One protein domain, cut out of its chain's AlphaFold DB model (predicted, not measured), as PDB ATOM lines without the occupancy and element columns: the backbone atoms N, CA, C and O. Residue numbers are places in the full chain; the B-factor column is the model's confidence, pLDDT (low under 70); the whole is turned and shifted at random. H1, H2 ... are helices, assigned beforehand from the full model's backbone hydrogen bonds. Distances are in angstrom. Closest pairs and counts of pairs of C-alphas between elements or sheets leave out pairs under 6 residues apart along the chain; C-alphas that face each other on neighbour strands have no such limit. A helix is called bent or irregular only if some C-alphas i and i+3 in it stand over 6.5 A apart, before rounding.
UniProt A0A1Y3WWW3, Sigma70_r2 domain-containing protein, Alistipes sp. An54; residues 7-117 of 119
ATOM      1  N   GLU A   7      -1.538 -54.115  -9.346       92.12
ATOM      2  CA  GLU A   7      -1.427 -55.260  -8.442       92.12
ATOM      3  C   GLU A   7      -1.165 -54.820  -6.995       92.12
ATOM      4  O   GLU A   7      -1.847 -55.276  -6.078       92.12
ATOM      5  N   GLU A   8      -0.238 -53.882  -6.777       92.06
ATOM      6  CA  GLU A   8       0.014 -53.312  -5.447       92.06
ATOM      7  C   GLU A   8      -1.229 -52.607  -4.897       92.06
ATOM      8  O   GLU A   8      -1.579 -52.786  -3.728       92.06
ATOM      9  N   LEU A   9      -1.928 -51.840  -5.742       91.88
ATOM     10  CA  LEU A   9      -3.158 -51.153  -5.361       91.88
ATOM     11  C   LEU A   9      -4.270 -52.150  -4.989       91.88
ATOM     12  O   LEU A   9      -4.974 -51.944  -3.999       91.88
ATOM     13  N   PHE A  10      -4.407 -53.235  -5.753       93.06
ATOM     14  CA  PHE A  10      -5.374 -54.303  -5.511       93.06
ATOM     15  C   PHE A  10      -5.100 -55.017  -4.190       93.06
ATOM     16  O   PHE A  10      -5.957 -55.023  -3.304       93.06
ATOM     17  N   ASN A  11      -3.886 -55.543  -4.025       92.69
ATOM     18  CA  ASN A  11      -3.490 -56.290  -2.834       92.69
ATOM     19  C   ASN A  11      -3.614 -55.445  -1.561       92.69
ATOM     20  O   ASN A  11      -4.009 -55.950  -0.513       92.69
ATOM     21  N   ALA A  12      -3.324 -54.146  -1.653       91.31
ATOM     22  CA  ALA A  12      -3.441 -53.232  -0.527       91.31
ATOM     23  C   ALA A  12      -4.900 -52.887  -0.177       91.31
ATOM     24  O   ALA A  12      -5.223 -52.745   1.005       91.31
ATOM     25  N   HIS A  13      -5.776 -52.697  -1.167       94.06
ATOM     26  CA  HIS A  13      -7.048 -52.004  -0.939       94.06
ATOM     27  C   HIS A  13      -8.312 -52.796  -1.248       94.06
ATOM     28  O   HIS A  13      -9.381 -52.316  -0.878       94.06
ATOM     29  N   PHE A  14      -8.240 -53.980  -1.861       94.25
ATOM     30  CA  PHE A  14      -9.439 -54.736  -2.234       94.25
ATOM     31  C   PHE A  14     -10.393 -54.944  -1.047       94.25
ATOM     32  O   PHE A  14     -11.555 -54.555  -1.108       94.25
ATOM     33  N   ARG A  15      -9.882 -55.467   0.075       92.69
ATOM     34  CA  ARG A  15     -10.689 -55.746   1.277       92.69
ATOM     35  C   ARG A  15     -11.298 -54.488   1.892       92.69
ATOM     36  O   ARG A  15     -12.480 -54.469   2.217       92.69
ATOM     37  N   SER A  16     -10.507 -53.429   2.044       92.19
ATOM     38  CA  SER A  16     -10.981 -52.177   2.638       92.19
ATOM     39  C   SER A  16     -11.952 -51.430   1.720       92.19
ATOM     40  O   SER A  16     -12.887 -50.802   2.206       92.19
ATOM     41  N   ALA A  17     -11.770 -51.520   0.402       91.06
ATOM     42  CA  ALA A  17     -12.715 -50.988  -0.571       91.06
ATOM     43  C   ALA A  17     -14.028 -51.785  -0.581       91.06
ATOM     44  O   ALA A  17     -15.096 -51.176  -0.606       91.06
ATOM     45  N   ALA A  18     -13.958 -53.117  -0.490       94.31
ATOM     46  CA  ALA A  18     -15.139 -53.979  -0.413       94.31
ATOM     47  C   ALA A  18     -15.948 -53.679   0.849       94.31
ATOM     48  O   ALA A  18     -17.154 -53.501   0.759       94.31
ATOM     49  N   TYR A  19     -15.285 -53.484   1.991       91.06
ATOM     50  CA  TYR A  19     -15.954 -53.046   3.216       91.06
ATOM     51  C   TYR A  19     -16.698 -51.710   3.034       91.06
ATOM     52  O   TYR A  19     -17.854 -51.581   3.422       91.06
ATOM     53  N   VAL A  20     -16.073 -50.715   2.391       87.50
ATOM     54  CA  VAL A  20     -16.730 -49.421   2.118       87.50
ATOM     55  C   VAL A  20     -17.947 -49.580   1.202       87.50
ATOM     56  O   VAL A  20     -18.963 -48.927   1.429       87.50
ATOM     57  N   ALA A  21     -17.863 -50.426   0.174       89.88
ATOM     58  CA  ALA A  21     -19.004 -50.718  -0.689       89.88
ATOM     59  C   ALA A  21     -20.110 -51.480   0.060       89.88
ATOM     60  O   ALA A  21     -21.285 -51.165  -0.117       89.88
ATOM     61  N   GLU A  22     -19.753 -52.431   0.925       91.19
ATOM     62  CA  GLU A  22     -20.688 -53.237   1.719       91.19
ATOM     63  C   GLU A  22     -21.526 -52.377   2.669       91.19
ATOM     64  O   GLU A  22     -22.735 -52.583   2.758       91.19
ATOM     65  N   GLU A  23     -20.935 -51.353   3.288       89.19
ATOM     66  CA  GLU A  23     -21.666 -50.388   4.126       89.19
ATOM     67  C   GLU A  23     -22.753 -49.618   3.349       89.19
ATOM     68  O   GLU A  23     -23.693 -49.109   3.955       89.19
ATOM     69  N   ILE A  24     -22.644 -49.533   2.016       84.50
ATOM     70  CA  ILE A  24     -23.597 -48.830   1.141       84.50
ATOM     71  C   ILE A  24     -24.639 -49.793   0.566       84.50
ATOM     72  O   ILE A  24     -25.824 -49.470   0.520       84.50
ATOM     73  N   VAL A  25     -24.205 -50.965   0.090       84.50
ATOM     74  CA  VAL A  25     -25.083 -51.915  -0.616       84.50
ATOM     75  C   VAL A  25     -25.665 -52.998   0.293       84.50
ATOM     76  O   VAL A  25     -26.526 -53.758  -0.146       84.50
ATOM     77  N   HIS A  26     -25.203 -53.082   1.546       86.50
ATOM     78  CA  HIS A  26     -25.607 -54.060   2.564       86.50
ATOM     79  C   HIS A  26     -25.562 -55.520   2.079       86.50
ATOM     80  O   HIS A  26     -26.361 -56.362   2.489       86.50
ATOM     81  N   SER A  27     -24.630 -55.818   1.174       91.31
ATOM     82  CA  SER A  27     -24.420 -57.140   0.592       91.31
ATOM     83  C   SER A  27     -22.946 -57.320   0.273       91.31
ATOM     84  O   SER A  27     -22.413 -56.674  -0.631       91.31
ATOM     85  N   LYS A  28     -22.297 -58.236   0.991       92.56
ATOM     86  CA  LYS A  28     -20.886 -58.566   0.784       92.56
ATOM     87  C   LYS A  28     -20.588 -58.994  -0.656       92.56
ATOM     88  O   LYS A  28     -19.628 -58.519  -1.245       92.56
ATOM     89  N   SER A  29     -21.436 -59.847  -1.237       95.50
ATOM     90  CA  SER A  29     -21.255 -60.326  -2.616       95.50
ATOM     91  C   SER A  29     -21.322 -59.177  -3.621       95.50
ATOM     92  O   SER A  29     -20.442 -59.050  -4.461       95.50
ATOM     93  N   ALA A  30     -22.330 -58.303  -3.503       91.31
ATOM     94  CA  ALA A  30     -22.458 -57.160  -4.404       91.31
ATOM     95  C   ALA A  30     -21.286 -56.182  -4.240       91.31
ATOM     96  O   ALA A  30     -20.794 -55.633  -5.220       91.31
ATOM     97  N   ALA A  31     -20.822 -55.981  -3.005       94.25
ATOM     98  CA  ALA A  31     -19.679 -55.131  -2.716       94.25
ATOM     99  C   ALA A  31     -18.380 -55.654  -3.348       94.25
ATOM    100  O   ALA A  31     -17.636 -54.873  -3.942       94.25
ATOM    101  N   GLU A  32     -18.116 -56.960  -3.254       97.31
ATOM    102  CA  GLU A  32     -16.957 -57.590  -3.892       97.31
ATOM    103  C   GLU A  32     -17.019 -57.463  -5.423       97.31
ATOM    104  O   GLU A  32     -16.025 -57.049  -6.024       97.31
ATOM    105  N   ASP A  33     -18.182 -57.711  -6.037       97.38
ATOM    106  CA  ASP A  33     -18.386 -57.558  -7.486       97.38
ATOM    107  C   ASP A  33     -18.151 -56.111  -7.946       97.38
ATOM    108  O   ASP A  33     -17.410 -55.862  -8.898       97.38
ATOM    109  N   ILE A  34     -18.704 -55.130  -7.221       95.62
ATOM    110  CA  ILE A  34     -18.491 -53.701  -7.498       95.62
ATOM    111  C   ILE A  34     -17.000 -53.356  -7.483       95.62
ATOM    112  O   ILE A  34     -16.504 -52.650  -8.368       95.62
ATOM    113  N   VAL A  35     -16.271 -53.825  -6.469       96.75
ATOM    114  CA  VAL A  35     -14.840 -53.540  -6.347       96.75
ATOM    115  C   VAL A  35     -14.054 -54.218  -7.464       96.75
ATOM    116  O   VAL A  35     -13.181 -53.574  -8.050       96.75
ATOM    117  N   GLN A  36     -14.376 -55.467  -7.812       97.00
ATOM    118  CA  GLN A  36     -13.769 -56.151  -8.957       97.00
ATOM    119  C   GLN A  36     -13.990 -55.377 -10.260       97.00
ATOM    120  O   GLN A  36     -13.022 -55.102 -10.971       97.00
ATOM    121  N   ASP A  37     -15.218 -54.935 -10.535       96.50
ATOM    122  CA  ASP A  37     -15.545 -54.140 -11.721       96.50
ATOM    123  C   ASP A  37     -14.752 -52.830 -11.782       96.50
ATOM    124  O   ASP A  37     -14.293 -52.410 -12.852       96.50
ATOM    125  N   VAL A  38     -14.553 -52.172 -10.637       95.75
ATOM    126  CA  VAL A  38     -13.707 -50.977 -10.557       95.75
ATOM    127  C   VAL A  38     -12.256 -51.312 -10.889       95.75
ATOM    128  O   VAL A  38     -11.652 -50.604 -11.697       95.75
ATOM    129  N   PHE A  39     -11.693 -52.394 -10.351       95.56
ATOM    130  CA  PHE A  39     -10.324 -52.800 -10.681       95.56
ATOM    131  C   PHE A  39     -10.161 -53.216 -12.148       95.56
ATOM    132  O   PHE A  39      -9.158 -52.856 -12.765       95.56
ATOM    133  N   VAL A  40     -11.156 -53.873 -12.752       94.94
ATOM    134  CA  VAL A  40     -11.169 -54.182 -14.194       94.94
ATOM    135  C   VAL A  40     -11.160 -52.902 -15.033       94.94
ATOM    136  O   VAL A  40     -10.457 -52.829 -16.044       94.94
ATOM    137  N   LYS A  41     -11.901 -51.866 -14.619       90.75
ATOM    138  CA  LYS A  41     -11.862 -50.548 -15.274       90.75
ATOM    139  C   LYS A  41     -10.491 -49.890 -15.114       90.75
ATOM    140  O   LYS A  41      -9.940 -49.420 -16.106       90.75
ATOM    141  N   LEU A  42      -9.918 -49.909 -13.908       89.94
ATOM    142  CA  LEU A  42      -8.582 -49.365 -13.635       89.94
ATOM    143  C   LEU A  42      -7.483 -50.078 -14.432       89.94
ATOM    144  O   LEU A  42      -6.551 -49.420 -14.880       89.94
ATOM    145  N   ALA A  43      -7.614 -51.383 -14.684       90.50
ATOM    146  CA  ALA A  43      -6.664 -52.152 -15.491       90.50
ATOM    147  C   ALA A  43      -6.547 -51.670 -16.945       90.50
ATOM    148  O   ALA A  43      -5.545 -51.923 -17.608       90.50
ATOM    149  N   ARG A  44      -7.574 -50.977 -17.448       90.12
ATOM    150  CA  ARG A  44      -7.601 -50.398 -18.799       90.12
ATOM    151  C   ARG A  44      -7.073 -48.963 -18.834       90.12
ATOM    152  O   ARG A  44      -7.029 -48.360 -19.903       90.12
ATOM    153  N   MET A  45      -6.723 -48.400 -17.678       87.56
ATOM    154  CA  MET A  45      -6.259 -47.026 -17.530       87.56
ATOM    155  C   MET A  45      -4.750 -46.977 -17.300       87.56
ATOM    156  O   MET A  45      -4.145 -47.887 -16.740       87.56
ATOM    157  N   ASP A  46      -4.149 -45.856 -17.681       86.00
ATOM    158  CA  ASP A  46      -2.774 -45.535 -17.314       86.00
ATOM    159  C   ASP A  46      -2.753 -44.876 -15.925       86.00
ATOM    160  O   ASP A  46      -3.006 -43.675 -15.788       86.00
ATOM    161  N   LEU A  47      -2.476 -45.675 -14.886       83.94
ATOM    162  CA  LEU A  47      -2.446 -45.218 -13.490       83.94
ATOM    163  C   LEU A  47      -1.401 -44.123 -13.234       83.94
ATOM    164  O   LEU A  47      -1.567 -43.352 -12.291       83.94
ATOM    165  N   SER A  48      -0.366 -44.007 -14.076       84.00
ATOM    166  CA  SER A  48       0.663 -42.966 -13.927       84.00
ATOM    167  C   SER A  48       0.127 -41.548 -14.147       84.00
ATOM    168  O   SER A  48       0.740 -40.574 -13.710       84.00
ATOM    169  N   LYS A  49      -1.041 -41.425 -14.793       85.75
ATOM    170  CA  LYS A  49      -1.733 -40.152 -15.038       85.75
ATOM    171  C   LYS A  49      -2.660 -39.740 -13.895       85.75
ATOM    172  O   LYS A  49      -3.269 -38.674 -13.962       85.75
ATOM    173  N   ILE A  50      -2.805 -40.577 -12.869       84.50
ATOM    174  CA  ILE A  50      -3.681 -40.325 -11.727       84.50
ATOM    175  C   ILE A  50      -2.820 -39.852 -10.557       84.50
ATOM    176  O   ILE A  50      -2.033 -40.617 -10.012       84.50
ATOM    177  N   ASP A  51      -3.017 -38.603 -10.134       82.75
ATOM    178  CA  ASP A  51      -2.247 -37.974  -9.048       82.75
ATOM    179  C   ASP A  51      -2.342 -38.747  -7.715       82.75
ATOM    180  O   ASP A  51      -1.363 -38.896  -6.985       82.75
ATOM    181  N   SER A  52      -3.515 -39.313  -7.404       87.25
ATOM    182  CA  SER A  52      -3.714 -40.140  -6.209       87.25
ATOM    183  C   SER A  52      -4.560 -41.387  -6.502       87.25
ATOM    184  O   SER A  52      -5.782 -41.358  -6.317       87.25
ATOM    185  N   PRO A  53      -3.935 -42.505  -6.928       87.62
ATOM    186  CA  PRO A  53      -4.645 -43.731  -7.307       87.62
ATOM    187  C   PRO A  53      -5.510 -44.313  -6.184       87.62
ATOM    188  O   PRO A  53      -6.629 -44.746  -6.438       87.62
ATOM    189  N   THR A  54      -5.055 -44.242  -4.929       87.94
ATOM    190  CA  THR A  54      -5.844 -44.690  -3.770       87.94
ATOM    191  C   THR A  54      -7.113 -43.859  -3.584       87.94
ATOM    192  O   THR A  54      -8.197 -44.422  -3.453       87.94
ATOM    193  N   LYS A  55      -7.023 -42.520  -3.603       86.44
ATOM    194  CA  LYS A  55      -8.218 -41.662  -3.478       86.44
ATOM    195  C   LYS A  55      -9.179 -41.886  -4.643       86.44
ATOM    196  O   LYS A  55     -10.389 -41.940  -4.439       86.44
ATOM    197  N   TYR A  56      -8.631 -42.038  -5.846       87.62
ATOM    198  CA  TYR A  56      -9.410 -42.308  -7.045       87.62
ATOM    199  C   TYR A  56     -10.149 -43.651  -6.956       87.62
ATOM    200  O   TYR A  56     -11.353 -43.685  -7.200       87.62
ATOM    201  N   LEU A  57      -9.481 -44.719  -6.502       91.25
ATOM    202  CA  LEU A  57     -10.094 -46.029  -6.254       91.25
ATOM    203  C   LEU A  57     -11.315 -45.917  -5.332       91.25
ATOM    204  O   LEU A  57     -12.402 -46.350  -5.708       91.25
ATOM    205  N   TYR A  58     -11.164 -45.310  -4.151       89.19
ATOM    206  CA  TYR A  58     -12.277 -45.189  -3.201       89.19
ATOM    207  C   TYR A  58     -13.424 -44.333  -3.742       89.19
ATOM    208  O   TYR A  58     -14.587 -44.645  -3.486       89.19
ATOM    209  N   ARG A  59     -13.123 -43.300  -4.541       87.31
ATOM    210  CA  ARG A  59     -14.149 -42.523  -5.247       87.31
ATOM    211  C   ARG A  59     -14.921 -43.391  -6.241       87.31
ATOM    212  O   ARG A  59     -16.148 -43.376  -6.229       87.31
ATOM    213  N   CYS A  60     -14.222 -44.163  -7.072       89.50
ATOM    214  CA  CYS A  60     -14.849 -45.055  -8.047       89.50
ATOM    215  C   CYS A  60     -15.720 -46.124  -7.378       89.50
ATOM    216  O   CYS A  60     -16.855 -46.325  -7.802       89.50
ATOM    217  N   VAL A  61     -15.215 -46.773  -6.325       92.62
ATOM    218  CA  VAL A  61     -15.941 -47.817  -5.581       92.62
ATOM    219  C   VAL A  61     -17.200 -47.260  -4.931       92.62
ATOM    220  O   VAL A  61     -18.272 -47.837  -5.084       92.62
ATOM    221  N   ARG A  62     -17.102 -46.108  -4.261       85.69
ATOM    222  CA  ARG A  62     -18.260 -45.471  -3.629       85.69
ATOM    223  C   ARG A  62     -19.323 -45.081  -4.652       85.69
ATOM    224  O   ARG A  62     -20.498 -45.342  -4.420       85.69
ATOM    225  N   ASN A  63     -18.916 -44.489  -5.776       84.88
ATOM    226  CA  ASN A  63     -19.847 -44.109  -6.837       84.88
ATOM    227  C   ASN A  63     -20.553 -45.339  -7.415       84.88
ATOM    228  O   ASN A  63     -21.775 -45.363  -7.473       84.88
ATOM    229  N   ALA A  64     -19.806 -46.397  -7.733       88.81
ATOM    230  CA  ALA A  64     -20.386 -47.639  -8.234       88.81
ATOM    231  C   ALA A  64     -21.341 -48.299  -7.219       88.81
ATOM    232  O   ALA A  64     -22.389 -48.816  -7.601       88.81
ATOM    233  N   ALA A  65     -21.023 -48.240  -5.922       88.44
ATOM    234  CA  ALA A  65     -21.891 -48.737  -4.859       88.44
ATOM    235  C   ALA A  65     -23.185 -47.920  -4.715       88.44
ATOM    236  O   ALA A  65     -24.262 -48.494  -4.553       88.44
ATOM    237  N   LEU A  66     -23.109 -46.591  -4.820       83.06
ATOM    238  CA  LEU A  66     -24.287 -45.721  -4.808       83.06
ATOM    239  C   LEU A  66     -25.167 -45.920  -6.044       83.06
ATOM    240  O   LEU A  66     -26.391 -45.971  -5.906       83.06
ATOM    241  N   ASP A  67     -24.565 -46.075  -7.222       83.62
ATOM    242  CA  ASP A  67     -25.282 -46.359  -8.467       83.62
ATOM    243  C   ASP A  67     -26.017 -47.702  -8.370       83.62
ATOM    244  O   ASP A  67     -27.205 -47.800  -8.701       83.62
ATOM    245  N   TYR A  68     -25.340 -48.726  -7.840       87.38
ATOM    246  CA  TYR A  68     -25.932 -50.034  -7.575       87.38
ATOM    247  C   TYR A  68     -27.102 -49.927  -6.594       87.38
ATOM    248  O   TYR A  68     -28.199 -50.390  -6.903       87.38
ATOM    249  N   ALA A  69     -26.904 -49.279  -5.441       79.69
ATOM    250  CA  ALA A  69     -27.931 -49.131  -4.413       79.69
ATOM    251  C   ALA A  69     -29.136 -48.320  -4.912       79.69
ATOM    252  O   ALA A  69     -30.280 -48.684  -4.639       79.69
ATOM    253  N   SER A  70     -28.901 -47.260  -5.688       75.50
ATOM    254  CA  SER A  70     -29.957 -46.431  -6.277       75.50
ATOM    255  C   SER A  70     -30.756 -47.209  -7.316       75.50
ATOM    256  O   SER A  70     -31.983 -47.178  -7.286       75.50
ATOM    257  N   THR A  71     -30.080 -47.978  -8.174       76.88
ATOM    258  CA  THR A  71     -30.729 -48.839  -9.172       76.88
ATOM    259  C   THR A  71     -31.504 -49.977  -8.510       76.88
ATOM    260  O   THR A  71     -32.633 -50.260  -8.903       76.88
ATOM    261  N   HIS A  72     -30.945 -50.618  -7.480       71.62
ATOM    262  CA  HIS A  72     -31.631 -51.669  -6.728       71.62
ATOM    263  C   HIS A  72     -32.827 -51.132  -5.947       71.62
ATOM    264  O   HIS A  72     -33.874 -51.776  -5.922       71.62
ATOM    265  N   ARG A  73     -32.704 -49.948  -5.336       68.19
ATOM    266  CA  ARG A  73     -33.818 -49.273  -4.667       68.19
ATOM    267  C   ARG A  73     -34.905 -48.905  -5.667       68.19
ATOM    268  O   ARG A  73     -36.067 -49.148  -5.374       68.19
ATOM    269  N   LEU A  74     -34.530 -48.375  -6.833       58.75
ATOM    270  CA  LEU A  74     -35.462 -48.055  -7.910       58.75
ATOM    271  C   LEU A  74     -36.199 -49.309  -8.382       58.75
ATOM    272  O   LEU A  74     -37.420 -49.310  -8.355       58.75
ATOM    273  N   ARG A  75     -35.488 -50.397  -8.706       66.38
ATOM    274  CA  ARG A  75     -36.107 -51.668  -9.121       66.38
ATOM    275  C   ARG A  75     -37.039 -52.227  -8.056       66.38
ATOM    276  O   ARG A  75     -38.184 -52.531  -8.352       66.38
ATOM    277  N   ARG A  76     -36.582 -52.285  -6.802       65.06
ATOM    278  CA  ARG A  76     -37.400 -52.761  -5.677       65.06
ATOM    279  C   ARG A  76     -38.641 -51.896  -5.482       65.06
ATOM    280  O   ARG A  76     -39.699 -52.401  -5.137       65.06
ATOM    281  N   TRP A  77     -38.517 -50.590  -5.679       57.75
ATOM    282  CA  TRP A  77     -39.632 -49.663  -5.578       57.75
ATOM    283  C   TRP A  77     -40.587 -49.781  -6.777       57.75
ATOM    284  O   TRP A  77     -41.792 -49.777  -6.569       57.75
ATOM    285  N   GLU A  78     -40.091 -49.968  -8.004       61.09
ATOM    286  CA  GLU A  78     -40.907 -50.235  -9.199       61.09
ATOM    287  C   GLU A  78     -41.673 -51.558  -9.085       61.09
ATOM    288  O   GLU A  78     -42.855 -51.606  -9.426       61.09
ATOM    289  N   GLU A  79     -41.022 -52.601  -8.562       64.88
ATOM    290  CA  GLU A  79     -41.623 -53.905  -8.254       64.88
ATOM    291  C   GLU A  79     -42.747 -53.787  -7.215       64.88
ATOM    292  O   GLU A  79     -43.743 -54.502  -7.306       64.88
ATOM    293  N   LEU A  80     -42.596 -52.886  -6.238       62.81
ATOM    294  CA  LEU A  80     -43.567 -52.695  -5.158       62.81
ATOM    295  C   LEU A  80     -44.685 -51.697  -5.501       62.81
ATOM    296  O   LEU A  80     -45.793 -51.866  -5.003       62.81
ATOM    297  N   ASN A  81     -44.416 -50.670  -6.319       57.28
ATOM    298  CA  ASN A  81     -45.293 -49.497  -6.447       57.28
ATOM    299  C   ASN A  81     -45.677 -49.097  -7.877       57.28
ATOM    300  O   ASN A  81     -46.475 -48.180  -8.017       57.28
ATOM    301  N   GLY A  82     -45.167 -49.744  -8.930       52.12
ATOM    302  CA  GLY A  82     -45.576 -49.431 -10.304       52.12
ATOM    303  C   GLY A  82     -45.348 -47.961 -10.704       52.12
ATOM    304  O   GLY A  82     -46.285 -47.182 -10.748       52.12
ATOM    305  N   LYS A  83     -44.095 -47.627 -11.051       51.22
ATOM    306  CA  LYS A  83     -43.615 -46.419 -11.767       51.22
ATOM    307  C   LYS A  83     -44.195 -45.040 -11.379       51.22
ATOM    308  O   LYS A  83     -45.197 -44.617 -11.935       51.22
ATOM    309  N   GLU A  84     -43.404 -44.265 -10.632       41.53
ATOM    310  CA  GLU A  84     -43.214 -42.808 -10.760       41.53
ATOM    311  C   GLU A  84     -41.992 -42.331  -9.936       41.53
ATOM    312  O   GLU A  84     -41.861 -42.628  -8.754       41.53
ATOM    313  N   VAL A  85     -41.047 -41.628 -10.568       49.72
ATOM    314  CA  VAL A  85     -39.702 -41.352 -10.019       49.72
ATOM    315  C   VAL A  85     -39.561 -39.909  -9.529       49.72
ATOM    316  O   VAL A  85     -39.947 -38.982 -10.234       49.72
ATOM    317  N   ILE A  86     -38.855 -39.724  -8.406       40.06
ATOM    318  CA  ILE A  86     -37.997 -38.550  -8.176       40.06
ATOM    319  C   ILE A  86     -36.579 -39.078  -7.922       40.06
ATOM    320  O   ILE A  86     -36.311 -39.725  -6.909       40.06
ATOM    321  N   ALA A  87     -35.688 -38.872  -8.890       43.84
ATOM    322  CA  ALA A  87     -34.274 -39.186  -8.772       43.84
ATOM    323  C   ALA A  87     -33.586 -37.943  -8.214       43.84
ATOM    324  O   ALA A  87     -33.288 -37.017  -8.962       43.84
ATOM    325  N   ASP A  88     -33.378 -37.902  -6.899       41.72
ATOM    326  CA  ASP A  88     -32.488 -36.900  -6.323       41.72
ATOM    327  C   ASP A  88     -31.052 -37.239  -6.733       41.72
ATOM    328  O   ASP A  88     -30.512 -38.295  -6.386       41.72
ATOM    329  N   GLU A  89     -30.447 -36.339  -7.506       40.00
ATOM    330  CA  GLU A  89     -29.026 -36.346  -7.820       40.00
ATOM    331  C   GLU A  89     -28.233 -36.189  -6.518       40.00
ATOM    332  O   GLU A  89     -28.075 -35.093  -5.979       40.00
ATOM    333  N   VAL A  90     -27.712 -37.297  -5.985       40.66
ATOM    334  CA  VAL A  90     -26.788 -37.248  -4.849       40.66
ATOM    335  C   VAL A  90     -25.428 -36.781  -5.363       40.66
ATOM    336  O   VAL A  90     -24.553 -37.577  -5.702       40.66
ATOM    337  N   ASN A  91     -25.241 -35.465  -5.423       39.59
ATOM    338  CA  ASN A  91     -23.931 -34.866  -5.622       39.59
ATOM    339  C   ASN A  91     -23.145 -34.985  -4.303       39.59
ATOM    340  O   ASN A  91     -23.506 -34.354  -3.310       39.59
ATOM    341  N   PHE A  92     -22.108 -35.827  -4.260       40.78
ATOM    342  CA  PHE A  92     -21.303 -36.016  -3.048       40.78
ATOM    343  C   PHE A  92     -19.822 -35.769  -3.321       40.78
ATOM    344  O   PHE A  92     -19.116 -36.602  -3.897       40.78
ATOM    345  N   ASP A  93     -19.364 -34.613  -2.856       43.50
ATOM    346  CA  ASP A  93     -17.954 -34.317  -2.670       43.50
ATOM    347  C   ASP A  93     -17.425 -35.190  -1.519       43.50
ATOM    348  O   ASP A  93     -18.023 -35.239  -0.444       43.50
ATOM    349  N   LEU A  94     -16.345 -35.944  -1.747       45.19
ATOM    350  CA  LEU A  94     -15.754 -36.785  -0.703       45.19
ATOM    351  C   LEU A  94     -15.233 -35.879   0.412       45.19
ATOM    352  O   LEU A  94     -14.249 -35.161   0.218       45.19
ATOM    353  N   SER A  95     -15.848 -35.946   1.593       54.41
ATOM    354  CA  SER A  95     -15.317 -35.237   2.750       54.41
ATOM    355  C   SER A  95     -13.915 -35.775   3.079       54.41
ATOM    356  O   SER A  95     -13.618 -36.962   2.892       54.41
ATOM    357  N   ARG A  96     -13.015 -34.910   3.568       46.09
ATOM    358  CA  ARG A  96     -11.686 -35.343   4.045       46.09
ATOM    359  C   ARG A  96     -11.803 -36.478   5.069       46.09
ATOM    360  O   ARG A  96     -10.971 -37.383   5.062       46.09
ATOM    361  N   ASP A  97     -12.869 -36.467   5.859       49.91
ATOM    362  CA  ASP A  97     -13.136 -37.435   6.918       49.91
ATOM    363  C   ASP A  97     -13.386 -38.850   6.378       49.91
ATOM    364  O   ASP A  97     -12.902 -39.823   6.965       49.91
ATOM    365  N   ASP A  98     -14.054 -38.983   5.226       55.91
ATOM    366  CA  ASP A  98     -14.302 -40.278   4.579       55.91
ATOM    367  C   ASP A  98     -13.001 -40.903   4.059       55.91
ATOM    368  O   ASP A  98     -12.732 -42.093   4.262       55.91
ATOM    369  N   VAL A  99     -12.145 -40.081   3.443       55.34
ATOM    370  CA  VAL A  99     -10.821 -40.501   2.961       55.34
ATOM    371  C   VAL A  99      -9.931 -40.903   4.135       55.34
ATOM    372  O   VAL A  99      -9.235 -41.920   4.079       55.34
ATOM    373  N   GLU A 100      -9.951 -40.140   5.224       63.41
ATOM    374  CA  GLU A 100      -9.206 -40.486   6.430       63.41
ATOM    375  C   GLU A 100      -9.721 -41.762   7.096       63.41
ATOM    376  O   GLU A 100      -8.915 -42.578   7.544       63.41
ATOM    377  N   ARG A 101     -11.039 -41.982   7.133       62.16
ATOM    378  CA  ARG A 101     -11.636 -43.202   7.690       62.16
ATOM    379  C   ARG A 101     -11.239 -44.435   6.881       62.16
ATOM    380  O   ARG A 101     -10.804 -45.420   7.479       62.16
ATOM    381  N   ALA A 102     -11.294 -44.358   5.551       58.09
ATOM    382  CA  ALA A 102     -10.824 -45.424   4.667       58.09
ATOM    383  C   ALA A 102      -9.323 -45.707   4.862       58.09
ATOM    384  O   ALA A 102      -8.909 -46.862   4.982       58.09
ATOM    385  N   ASN A 103      -8.505 -44.657   4.997       61.91
ATOM    386  CA  ASN A 103      -7.074 -44.791   5.274       61.91
ATOM    387  C   ASN A 103      -6.789 -45.416   6.651       61.91
ATOM    388  O   ASN A 103      -5.879 -46.237   6.771       61.91
ATOM    389  N   ARG A 104      -7.550 -45.053   7.693       71.88
ATOM    390  CA  ARG A 104      -7.430 -45.654   9.033       71.88
ATOM    391  C   ARG A 104      -7.764 -47.141   9.000       71.88
ATOM    392  O   ARG A 104      -7.004 -47.943   9.535       71.88
ATOM    393  N   LEU A 105      -8.856 -47.502   8.332       66.19
ATOM    394  CA  LEU A 105      -9.272 -48.893   8.205       66.19
ATOM    395  C   LEU A 105      -8.241 -49.718   7.423       66.19
ATOM    396  O   LEU A 105      -7.860 -50.801   7.857       66.19
ATOM    397  N   HIS A 106      -7.718 -49.174   6.322       68.06
ATOM    398  CA  HIS A 106      -6.645 -49.803   5.556       68.06
ATOM    399  C   HIS A 106      -5.397 -50.083   6.416       68.06
ATOM    400  O   HIS A 106      -4.854 -51.188   6.380       68.06
ATOM    401  N   ARG A 107      -4.972 -49.120   7.247       73.44
ATOM    402  CA  ARG A 107      -3.845 -49.313   8.178       73.44
ATOM    403  C   ARG A 107      -4.120 -50.409   9.206       73.44
ATOM    404  O   ARG A 107      -3.218 -51.184   9.507       73.44
ATOM    405  N   LEU A 108      -5.347 -50.483   9.724       73.00
ATOM    406  CA  LEU A 108      -5.742 -51.513  10.683       73.00
ATOM    407  C   LEU A 108      -5.673 -52.911  10.054       73.00
ATOM    408  O   LEU A 108      -5.071 -53.808  10.635       73.00
ATOM    409  N   TYR A 109      -6.206 -53.075   8.841       63.44
ATOM    410  CA  TYR A 109      -6.120 -54.343   8.113       63.44
ATOM    411  C   TYR A 109      -4.676 -54.754   7.830       63.44
ATOM    412  O   TYR A 109      -4.317 -55.898   8.097       63.44
ATOM    413  N   GLN A 110      -3.825 -53.832   7.367       71.56
ATOM    414  CA  GLN A 110      -2.411 -54.149   7.151       71.56
ATOM    415  C   GLN A 110      -1.690 -54.547   8.444       71.56
ATOM    416  O   GLN A 110      -0.829 -55.424   8.417       71.56
ATOM    417  N   ALA A 111      -2.022 -53.922   9.577       74.56
ATOM    418  CA  ALA A 111      -1.448 -54.287  10.868       74.56
ATOM    419  C   ALA A 111      -1.872 -55.700  11.298       74.56
ATOM    420  O   ALA A 111      -1.025 -56.482  11.725       74.56
ATOM    421  N   ILE A 112      -3.151 -56.044  11.120       71.62
ATOM    422  CA  ILE A 112      -3.679 -57.386  11.401       71.62
ATOM    423  C   ILE A 112      -3.013 -58.427  10.493       71.62
ATOM    424  O   ILE A 112      -2.525 -59.441  10.981       71.62
ATOM    425  N   GLU A 113      -2.925 -58.175   9.187       69.31
ATOM    426  CA  GLU A 113      -2.282 -59.107   8.253       69.31
ATOM    427  C   GLU A 113      -0.793 -59.305   8.542       69.31
ATOM    428  O   GLU A 113      -0.284 -60.412   8.388       69.31
ATOM    429  N   ARG A 114      -0.083 -58.260   8.985       73.56
ATOM    430  CA  ARG A 114       1.308 -58.395   9.435       73.56
ATOM    431  C   ARG A 114       1.411 -59.238  10.699       73.56
ATOM    432  O   ARG A 114       2.289 -60.086  10.758       73.56
ATOM    433  N   ALA A 115       0.527 -59.031  11.672       70.50
ATOM    434  CA  ALA A 115       0.515 -59.813  12.907       70.50
ATOM    435  C   ALA A 115       0.221 -61.303  12.651       70.50
ATOM    436  O   ALA A 115       0.802 -62.157  13.306       70.50
ATOM    437  N   LEU A 116      -0.617 -61.612  11.657       67.94
ATOM    438  CA  LEU A 116      -0.974 -62.983  11.273       67.94
ATOM    439  C   LEU A 116       0.082 -63.699  10.408       67.94
ATOM    440  O   LEU A 116      -0.028 -64.900  10.204       67.94
ATOM    441  N   LYS A 117       1.084 -62.989   9.871       56.56
ATOM    442  CA  LYS A 117       2.184 -63.569   9.068       56.56
ATOM    443  C   LYS A 117       3.455 -63.863   9.883       56.56
ATOM    444  O   LYS A 117       4.480 -64.181   9.287       56.56
TER     445      LYS A 117
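What this domain is: This is residues 7 to 117 of the 119 residues of the protein "Sigma70_r2 domain-containing protein" of Alistipes sp. An54 (UniProt A0A1Y3WWW3). Three helices, H1, H2 and H3, pack together at one end of the long helix H3, and H4 crosses H1 on the side away from H2. H3 makes the long axis and runs on past H1 and H2; from its far end a long stretch without a named element, residues 82 to 95, folds back to H4, and at the end of the printed part residues 111 to 117, of which 111 to 116 belong to H4, stick out. The printed part has 111 residues with four named helices, H1, H2, H3 and H4 in chain order, and no named strand; the class is all helix. It is only just compact, close to loose, with a radius of gyration of the C-alphas of 15.8 A, and its elongated outline spans 52 by 33 by 27 A.

How they stand to each other: H3, residues 53 to 81, is the longest helix. H1, residues 7 to 25, is the hub and touches the three other helices. H1 and H3 touch at a shallow tilt of 30 degrees, the same way; their closest C-alphas, of Ala 21 and Ala 65, are 5.4 A apart. H2, residues 28 to 42, touches H3 at a steep tilt of 50 degrees, opposite ways, and H3 touches H2 with residues 57 to 65 alone; the closest C-alphas, of Val 35 and Val 61, are 5.9 A apart. H1 and H2 form a helical hairpin at a steep tilt of 44 degrees, with the closest C-alphas, of Ala 21 and Ala 31, 4.9 A apart. H4, residues 96 to 116, touches H1 with residues 102 to 110 alone, at a steep tilt of 60 degrees, opposite ways; the closest C-alphas, of Ser 16 and His 106, are 5.7 A apart. H3 and H4 are close but not clearly touching, about perpendicular at 74 degrees, with the closest C-alphas, of Lys 55 and Val 99, 7.0 A apart. H2 and H4 are apart. The helix packing is mostly crossed, with one of four touching pairs at a shallow tilt. In H2, H3 and H4 every O i to N i+4 pair is within hydrogen-bond range; in H1 it is 12 of 15.

Where its parts are: H3 measures 41.1 A from C-alpha 53 to C-alpha 81 at (-45.293, -49.497, -6.447). H4 measures 30.5 A and ends with C-alpha 116 at (-0.974, -62.983, 11.273). H1 begins with C-alpha 7 at (-1.427, -55.260, -8.442) and measures 25.1 A; it is irregular, with C-alphas 12 and 15 lying 7.9 A apart, and has a kink of 54 degrees near residue 14. H2 measures 21.1 A.

The domain as a whole: The two C-alphas farthest apart, of Glu 84 and Lys 117, are 53.7 A apart. The printed part has no cut. The link H1 to H2 is tight, H2 to H3 is short, and H3 to H4, 14 residues, is long. The mean pLDDT of the printed part is 76.6; 37 residues are under 70, among them residues 73 to 103.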